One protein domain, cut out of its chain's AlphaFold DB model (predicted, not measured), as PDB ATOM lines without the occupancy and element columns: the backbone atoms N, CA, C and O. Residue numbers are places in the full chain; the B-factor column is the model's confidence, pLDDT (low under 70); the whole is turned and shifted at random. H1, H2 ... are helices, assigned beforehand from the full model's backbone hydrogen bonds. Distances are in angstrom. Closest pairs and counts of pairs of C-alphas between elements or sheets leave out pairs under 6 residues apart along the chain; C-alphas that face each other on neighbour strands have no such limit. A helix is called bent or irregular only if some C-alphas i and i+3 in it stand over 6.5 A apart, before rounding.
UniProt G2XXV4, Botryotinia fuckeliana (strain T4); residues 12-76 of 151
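AT A GLANCE: This is residues 12 to 76 of the 151 residues of a protein of Botryotinia fuckeliana (strain T4) (UniProt G2XXV4). One long helix, H2, kinked near residue 51, makes the length of a rod; the shorter H1 folds back loosely beside its first part, while residues 54 to 66 and 68 to 74 stick out free. The printed part has 65 residues with two named helices, H1 then H2, and no named strand: all helix. It is extended, with a radius of gyration of the C-alphas of 18.4 A and spans of 59 by 20 by 14 A.

IN THESE COORDINATES: H2, residues 34 to 73, is 53.4 A long, from C-alpha 34 at (24.428, 64.988, -12.906) to C-alpha 73 at (4.924, 17.477, -27.651). It has a kink of 41 degrees, yet is neither bent nor irregular, but only just: C-alphas 48 and 51 are 6.3 A apart. H1, residues 16 to 31, begins at C-alpha 16 (12.415, 49.211, -4.420) and is 21.7 A long. It has a kink of 31 degrees near residue 25 and is only just irregular, with C-alphas 23 and 26 6.6 A apart.

HOW THE PARTS SIT: H2 and H1 are close but not clearly touching; their closest C-alphas, of Tyr 37 and Cys 28, are 6.9 A apart. They run opposite ways at a shallow tilt of 21 degrees. O i to N i+4 pairs are within hydrogen-bond range in 32 of 36 for H2 and 7 of 12 for H1.

THE WHOLE: The farthest C-alphas, of Trp 31 and Gly 74, are 59.0 A apart. The printed part has no cut, and the link from H1 to H2 is tight. Residues 12 to 15 and 76 have pLDDT under 70.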
ATOM      1  N   PHE A  12      12.253  51.391 -12.553       66.38
ATOM      2  CA  PHE A  12      12.299  50.910 -11.177       66.38
ATOM      3  C   PHE A  12      11.257  49.813 -10.952       66.38
ATOM      4  O   PHE A  12      10.060  49.998 -11.182       66.38
ATOM      5  N   ILE A  13      11.708  48.657 -10.472       68.44
ATOM      6  CA  ILE A  13      10.831  47.544 -10.099       68.44
ATOM      7  C   ILE A  13      10.183  47.880  -8.745       68.44
ATOM      8  O   ILE A  13      10.856  48.297  -7.802       68.44
ATOM      9  N   ALA A  14       8.865  47.732  -8.616       68.19
ATOM     10  CA  ALA A  14       8.210  47.853  -7.312       68.19
ATOM     11  C   ALA A  14       8.626  46.669  -6.407       68.19
ATOM     12  O   ALA A  14       8.686  45.547  -6.909       68.19
ATOM     13  N   PRO A  15       8.890  46.850  -5.095       68.31
ATOM     14  CA  PRO A  15       8.708  48.050  -4.264       68.31
ATOM     15  C   PRO A  15       9.966  48.928  -4.092       68.31
ATOM     16  O   PRO A  15       9.897  49.963  -3.423       68.31
ATOM     17  N   THR A  16      11.116  48.541  -4.655       70.75
ATOM     18  CA  THR A  16      12.415  49.211  -4.420       70.75
ATOM     19  C   THR A  16      12.473  50.637  -4.968       70.75
ATOM     20  O   THR A  16      13.233  51.447  -4.442       70.75
ATOM     21  N   ASN A  17      11.583  50.981  -5.905       74.31
ATOM     22  CA  ASN A  17      11.358  52.345  -6.394       74.31
ATOM     23  C   ASN A  17      11.189  53.383  -5.260       74.31
ATOM     24  O   ASN A  17      11.768  54.462  -5.301       74.31
ATOM     25  N   LEU A  18      10.437  53.059  -4.197       78.31
ATOM     26  CA  LEU A  18      10.216  54.007  -3.095       78.31
ATOM     27  C   LEU A  18      11.494  54.260  -2.293       78.31
ATOM     28  O   LEU A  18      11.780  55.395  -1.917       78.31
ATOM     29  N   ILE A  19      12.277  53.210  -2.053       75.12
ATOM     30  CA  ILE A  19      13.554  53.321  -1.346       75.12
ATOM     31  C   ILE A  19      14.497  54.209  -2.162       75.12
ATOM     32  O   ILE A  19      15.137  55.095  -1.608       75.12
ATOM     33  N   GLU A  20      14.539  54.053  -3.480       76.81
ATOM     34  CA  GLU A  20      15.371  54.916  -4.318       76.81
ATOM     35  C   GLU A  20      14.896  56.358  -4.367       76.81
ATOM     36  O   GLU A  20      15.728  57.258  -4.276       76.81
ATOM     37  N   ILE A  21      13.588  56.606  -4.432       78.62
ATOM     38  CA  ILE A  21      13.062  57.973  -4.382       78.62
ATOM     39  C   ILE A  21      13.509  58.663  -3.090       78.62
ATOM     40  O   ILE A  21      14.051  59.767  -3.142       78.62
ATOM     41  N   PHE A  22      13.354  58.005  -1.940       81.12
ATOM     42  CA  PHE A  22      13.652  58.614  -0.643       81.12
ATOM     43  C   PHE A  22      15.139  58.638  -0.270       81.12
ATOM     44  O   PHE A  22      15.570  59.582   0.391       81.12
ATOM     45  N   PHE A  23      15.928  57.643  -0.681       76.88
ATOM     46  CA  PHE A  23      17.326  57.498  -0.259       76.88
ATOM     47  C   PHE A  23      18.354  57.809  -1.353       76.88
ATOM     48  O   PHE A  23      19.513  58.047  -1.015       76.88
ATOM     49  N   LEU A  24      17.962  57.842  -2.631       77.19
ATOM     50  CA  LEU A  24      18.863  58.109  -3.756       77.19
ATOM     51  C   LEU A  24      18.479  59.389  -4.510       77.19
ATOM     52  O   LEU A  24      19.275  60.317  -4.571       77.19
ATOM     53  N   ILE A  25      17.261  59.475  -5.045       76.69
ATOM     54  CA  ILE A  25      16.838  60.576  -5.923       76.69
ATOM     55  C   ILE A  25      16.736  61.879  -5.125       76.69
ATOM     56  O   ILE A  25      17.472  62.824  -5.393       76.69
ATOM     57  N   LEU A  26      15.891  61.921  -4.087       79.31
ATOM     58  CA  LEU A  26      15.663  63.138  -3.299       79.31
ATOM     59  C   LEU A  26      16.939  63.717  -2.650       79.31
ATOM     60  O   LEU A  26      17.156  64.926  -2.770       79.31
ATOM     61  N   PRO A  27      17.804  62.928  -1.981       78.94
ATOM     62  CA  PRO A  27      19.007  63.478  -1.358       78.94
ATOM     63  C   PRO A  27      20.165  63.697  -2.343       78.94
ATOM     64  O   PRO A  27      20.908  64.669  -2.190       78.94
ATOM     65  N   CYS A  28      20.361  62.826  -3.341       78.25
ATOM     66  CA  CYS A  28      21.527  62.926  -4.222       78.25
ATOM     67  C   CYS A  28      21.305  63.872  -5.403       78.25
ATOM     68  O   CYS A  28      22.266  64.522  -5.807       78.25
ATOM     69  N   GLU A  29      20.086  64.021  -5.930       76.94
ATOM     70  CA  GLU A  29      19.821  64.961  -7.030       76.94
ATOM     71  C   GLU A  29      19.985  66.423  -6.586       76.94
ATOM     72  O   GLU A  29      20.465  67.259  -7.352       76.94
ATOM     73  N   TRP A  30      19.668  66.725  -5.322       79.06
ATOM     74  CA  TRP A  30      19.839  68.065  -4.755       79.06
ATOM     75  C   TRP A  30      21.314  68.451  -4.553       79.06
ATOM     76  O   TRP A  30      21.683  69.616  -4.705       79.06
ATOM     77  N   TRP A  31      22.167  67.496  -4.178       80.69
ATOM     78  CA  TRP A  31      23.545  67.780  -3.754       80.69
ATOM     79  C   TRP A  31      24.607  67.447  -4.815       80.69
ATOM     80  O   TRP A  31      25.697  68.022  -4.796       80.69
ATOM     81  N   MET A  32      24.335  66.524  -5.743       82.38
ATOM     82  CA  MET A  32      25.356  65.937  -6.617       82.38
ATOM     83  C   MET A  32      25.241  66.402  -8.081       82.38
ATOM     84  O   MET A  32      24.152  66.431  -8.650       82.38
ATOM     85  N   PRO A  33      26.363  66.703  -8.769       84.81
ATOM     86  CA  PRO A  33      26.339  67.003 -10.199       84.81
ATOM     87  C   PRO A  33      25.914  65.782 -11.033       84.81
ATOM     88  O   PRO A  33      26.394  64.665 -10.821       84.81
ATOM     89  N   ARG A  34      25.090  66.017 -12.066       80.50
ATOM     90  CA  ARG A  34      24.428  64.988 -12.906       80.50
ATOM     91  C   ARG A  34      25.334  63.841 -13.381       80.50
ATOM     92  O   ARG A  34      24.908  62.694 -13.420       80.50
ATOM     93  N   LYS A  35      26.600  64.123 -13.713       84.06
ATOM     94  CA  LYS A  35      27.565  63.110 -14.192       84.06
ATOM     95  C   LYS A  35      27.963  62.089 -13.124       84.06
ATOM     96  O   LYS A  35      28.292  60.958 -13.463       84.06
ATOM     97  N   GLN A  36      28.018  62.501 -11.860       83.00
ATOM     98  CA  GLN A  36      28.342  61.606 -10.748       83.00
ATOM     99  C   GLN A  36      27.100  60.825 -10.319       83.00
ATOM    100  O   GLN A  36      27.198  59.626 -10.073       83.00
ATOM    101  N   TYR A  37      25.939  61.481 -10.342       83.06
ATOM    102  CA  TYR A  37      24.654  60.850 -10.065       83.06
ATOM    103  C   TYR A  37      24.345  59.699 -11.034       83.06
ATOM    104  O   TYR A  37      23.998  58.612 -10.590       83.06
ATOM    105  N   ALA A  38      24.578  59.891 -12.339       82.06
ATOM    106  CA  ALA A  38      24.384  58.836 -13.338       82.06
ATOM    107  C   ALA A  38      25.223  57.579 -13.037       82.06
ATOM    108  O   ALA A  38      24.702  56.472 -13.037       82.06
ATOM    109  N   LYS A  39      26.502  57.754 -12.675       85.69
ATOM    110  CA  LYS A  39      27.373  56.626 -12.306       85.69
ATOM    111  C   LYS A  39      26.896  55.913 -11.044       85.69
ATOM    112  O   LYS A  39      26.994  54.697 -10.962       85.69
ATOM    113  N   LEU A  40      26.427  56.666 -10.049       84.56
ATOM    114  CA  LEU A  40      25.896  56.088  -8.817       84.56
ATOM    115  C   LEU A  40      24.634  55.265  -9.099       84.56
ATOM    116  O   LEU A  40      24.533  54.149  -8.601       84.56
ATOM    117  N   ASN A  41      23.730  55.783  -9.933       82.44
ATOM    118  CA  ASN A  41      22.541  55.062 -10.383       82.44
ATOM    119  C   ASN A  41      22.921  53.760 -11.113       82.44
ATOM    120  O   ASN A  41      22.436  52.693 -10.747       82.44
ATOM    121  N   ASP A  42      23.891  53.803 -12.034       83.00
ATOM    122  CA  ASP A  42      24.382  52.601 -12.726       83.00
ATOM    123  C   ASP A  42      24.909  51.535 -11.749       83.00
ATOM    124  O   ASP A  42      24.648  50.342 -11.920       83.00
ATOM    125  N   TYR A  43      25.623  51.943 -10.694       85.88
ATOM    126  CA  TYR A  43      26.085  51.012  -9.661       85.88
ATOM    127  C   TYR A  43      24.934  50.421  -8.845       85.88
ATOM    128  O   TYR A  43      24.960  49.230  -8.542       85.88
ATOM    129  N   VAL A  44      23.924  51.219  -8.497       83.12
ATOM    130  CA  VAL A  44      22.744  50.736  -7.764       83.12
ATOM    131  C   VAL A  44      21.942  49.764  -8.626       83.12
ATOM    132  O   VAL A  44      21.617  48.671  -8.161       83.12
ATOM    133  N   MET A  45      21.728  50.079  -9.904       81.50
ATOM    134  CA  MET A  45      21.136  49.150 -10.864       81.50
ATOM    135  C   MET A  45      21.944  47.853 -10.991       81.50
ATOM    136  O   MET A  45      21.381  46.760 -10.914       81.50
ATOM    137  N   ALA A  46      23.268  47.932 -11.103       84.75
ATOM    138  CA  ALA A  46      24.110  46.743 -11.222       84.75
ATOM    139  C   ALA A  46      24.130  45.877  -9.949       84.75
ATOM    140  O   ALA A  46      24.167  44.653 -10.045       84.75
ATOM    141  N   VAL A  47      24.117  46.478  -8.757       85.31
ATOM    142  CA  VAL A  47      24.279  45.743  -7.490       85.31
ATOM    143  C   VAL A  47      22.946  45.290  -6.907       85.31
ATOM    144  O   VAL A  47      22.859  44.187  -6.375       85.31
ATOM    145  N   VAL A  48      21.908  46.120  -6.991       81.50
ATOM    146  CA  VAL A  48      20.602  45.849  -6.375       81.50
ATOM    147  C   VAL A  48      19.658  45.199  -7.378       81.50
ATOM    148  O   VAL A  48      19.063  44.162  -7.085       81.50
ATOM    149  N   TYR A  49      19.548  45.768  -8.580       80.81
ATOM    150  CA  TYR A  49      18.581  45.296  -9.569       80.81
ATOM    151  C   TYR A  49      19.082  44.105 -10.373       80.81
ATOM    152  O   TYR A  49      18.305  43.184 -10.608       80.81
ATOM    153  N   SER A  50      20.360  44.063 -10.763       86.00
ATOM    154  CA  SER A  50      20.867  42.955 -11.581       86.00
ATOM    155  C   SER A  50      20.685  41.584 -10.920       86.00
ATOM    156  O   SER A  50      20.243  40.677 -11.623       86.00
ATOM    157  N   PRO A  51      20.963  41.370  -9.617       88.69
ATOM    158  CA  PRO A  51      20.717  40.072  -8.992       88.69
ATOM    159  C   PRO A  51      19.228  39.715  -8.944       88.69
ATOM    160  O   PRO A  51      18.864  38.577  -9.231       88.69
ATOM    161  N   LEU A  52      18.361  40.688  -8.639       85.00
ATOM    162  CA  LEU A  52      16.911  40.489  -8.617       85.00
ATOM    163  C   LEU A  52      16.376  40.119 -10.006       85.00
ATOM    164  O   LEU A  52      15.614  39.164 -10.146       85.00
ATOM    165  N   LEU A  53      16.821  40.837 -11.038       85.00
ATOM    166  CA  LEU A  53      16.473  40.577 -12.431       85.00
ATOM    167  C   LEU A  53      17.011  39.233 -12.916       85.00
ATOM    168  O   LEU A  53      16.311  38.545 -13.650       85.00
ATOM    169  N   LEU A  54      18.208  38.823 -12.493       88.81
ATOM    170  CA  LEU A  54      18.743  37.497 -12.809       88.81
ATOM    171  C   LEU A  54      17.900  36.383 -12.181       88.81
ATOM    172  O   LEU A  54      17.631  35.381 -12.838       88.81
ATOM    173  N   ILE A  55      17.452  36.562 -10.937       88.94
ATOM    174  CA  ILE A  55      16.559  35.610 -10.268       88.94
ATOM    175  C   ILE A  55      15.210  35.550 -10.992       88.94
ATOM    176  O   ILE A  55      14.737  34.461 -11.308       88.94
ATOM    177  N   ALA A  56      14.609  36.700 -11.304       86.12
ATOM    178  CA  ALA A  56      13.348  36.764 -12.042       86.12
ATOM    179  C   ALA A  56      13.473  36.110 -13.428       86.12
ATOM    180  O   ALA A  56      12.683  35.238 -13.777       86.12
ATOM    181  N   ALA A  57      14.522  36.449 -14.180       86.56
ATOM    182  CA  ALA A  57      14.810  35.850 -15.477       86.56
ATOM    183  C   ALA A  57      15.014  34.332 -15.378       86.56
ATOM    184  O   ALA A  57      14.592  33.602 -16.269       86.56
ATOM    185  N   TRP A  58      15.617  33.837 -14.294       91.88
ATOM    186  CA  TRP A  58      15.765  32.402 -14.061       91.88
ATOM    187  C   TRP A  58      14.417  31.699 -13.848       91.88
ATOM    188  O   TRP A  58      14.183  30.635 -14.431       91.88
ATOM    189  N   PHE A  59      13.513  32.292 -13.061       88.38
ATOM    190  CA  PHE A  59      12.153  31.769 -12.892       88.38
ATOM    191  C   PHE A  59      11.392  31.747 -14.222       88.38
ATOM    192  O   PHE A  59      10.840  30.709 -14.594       88.38
ATOM    193  N   GLU A  60      11.444  32.843 -14.976       85.38
ATOM    194  CA  GLU A  60      10.795  32.945 -16.286       85.38
ATOM    195  C   GLU A  60      11.377  31.962 -17.303       85.38
ATOM    196  O   GLU A  60      10.645  31.292 -18.033       85.38
ATOM    197  N   GLN A  61      12.701  31.787 -17.320       88.00
ATOM    198  CA  GLN A  61      13.359  30.823 -18.195       88.00
ATOM    199  C   GLN A  61      12.883  29.393 -17.906       88.00
ATOM    200  O   GLN A  61      12.690  28.610 -18.838       88.00
ATOM    201  N   ARG A  62      12.657  29.037 -16.637       85.06
ATOM    202  CA  ARG A  62      12.139  27.715 -16.264       85.06
ATOM    203  C   ARG A  62      10.713  27.496 -16.775       85.06
ATOM    204  O   ARG A  62      10.430  26.428 -17.324       85.06
ATOM    205  N   SER A  63       9.849  28.499 -16.649       80.44
ATOM    206  CA  SER A  63       8.488  28.479 -17.201       80.44
ATOM    207  C   SER A  63       8.506  28.380 -18.729       80.44
ATOM    208  O   SER A  63       7.841  27.520 -19.305       80.44
ATOM    209  N   ALA A  64       9.357  29.162 -19.396       79.75
ATOM    210  CA  ALA A  64       9.506  29.133 -20.848       79.75
ATOM    211  C   ALA A  64      10.014  27.777 -21.368       79.75
ATOM    212  O   ALA A  64       9.572  27.315 -22.421       79.75
ATOM    213  N   ILE A  65      10.910  27.103 -20.636       82.44
ATOM    214  CA  ILE A  65      11.363  25.743 -20.973       82.44
ATOM    215  C   ILE A  65      10.199  24.747 -20.887       82.44
ATOM    216  O   ILE A  65      10.075  23.894 -21.767       82.44
ATOM    217  N   LYS A  66       9.332  24.867 -19.872       79.94
ATOM    218  CA  LYS A  66       8.131  24.028 -19.730       79.94
ATOM    219  C   LYS A  66       7.192  24.216 -20.926       79.94
ATOM    220  O   LYS A  66       6.867  23.232 -21.584       79.94
ATOM    221  N   VAL A  67       6.861  25.465 -21.259       76.88
ATOM    222  CA  VAL A  67       6.010  25.822 -22.412       76.88
ATOM    223  C   VAL A  67       6.618  25.311 -23.719       76.88
ATOM    224  O   VAL A  67       5.966  24.620 -24.494       76.88
ATOM    225  N   LYS A  68       7.913  25.554 -23.958       76.94
ATOM    226  CA  LYS A  68       8.599  25.058 -25.161       76.94
ATOM    227  C   LYS A  68       8.564  23.530 -25.259       76.94
ATOM    228  O   LYS A  68       8.439  22.999 -26.359       76.94
ATOM    229  N   GLY A  69       8.675  22.831 -24.129       80.06
ATOM    230  CA  GLY A  69       8.533  21.379 -24.059       80.06
ATOM    231  C   GLY A  69       7.120  20.895 -24.394       80.06
ATOM    232  O   GLY A  69       6.992  19.913 -25.121       80.06
ATOM    233  N   ASN A  70       6.080  21.580 -23.910       77.94
ATOM    234  CA  ASN A  70       4.680  21.261 -24.214       77.94
ATOM    235  C   ASN A  70       4.375  21.465 -25.702       77.94
ATOM    236  O   ASN A  70       3.941  20.525 -26.364       77.94
ATOM    237  N   ARG A  71       4.791  22.602 -26.280       75.62
ATOM    238  CA  ARG A  71       4.679  22.861 -27.729       75.62
ATOM    239  C   ARG A  71       5.385  21.829 -28.598       75.62
ATOM    240  O   ARG A  71       4.892  21.490 -29.666       75.62
ATOM    241  N   GLN A  72       6.551  21.339 -28.172       75.38
ATOM    242  CA  GLN A  72       7.267  20.282 -28.896       75.38
ATOM    243  C   GLN A  72       6.538  18.934 -28.854       75.38
ATOM    244  O   GLN A  72       6.710  18.133 -29.769       75.38
ATOM    245  N   ARG A  73       5.750  18.682 -27.805       79.31
ATOM    246  CA  ARG A  73       4.924  17.477 -27.651       79.31
ATOM    247  C   ARG A  73       3.515  17.628 -28.233       79.31
ATOM    248  O   ARG A  73       2.849  16.618 -28.411       79.31
ATOM    249  N   GLY A  74       3.105  18.850 -28.581       74.12
ATOM    250  CA  GLY A  74       1.753  19.158 -29.048       74.12
ATOM    251  C   GLY A  74       0.711  19.190 -27.926       74.12
ATOM    252  O   GLY A  74      -0.475  19.126 -28.227       74.12
ATOM    253  N   ASP A  75       1.153  19.267 -26.668       70.19
ATOM    254  CA  ASP A  75       0.281  19.421 -25.501       70.19
ATOM    255  C   ASP A  75      -0.125  20.891 -25.335       70.19
ATOM    256  O   ASP A  75       0.659  21.788 -25.667       70.19
ATOM    257  N   ASP A  76      -1.309  21.129 -24.767       66.75
ATOM    258  CA  ASP A  76      -1.761  22.477 -24.424       66.75
ATOM    259  C   ASP A  76      -0.787  23.155 -23.438       66.75
ATOM    260  O   ASP A  76      -0.254  22.555 -22.493       66.75
TER     261      ASP A  76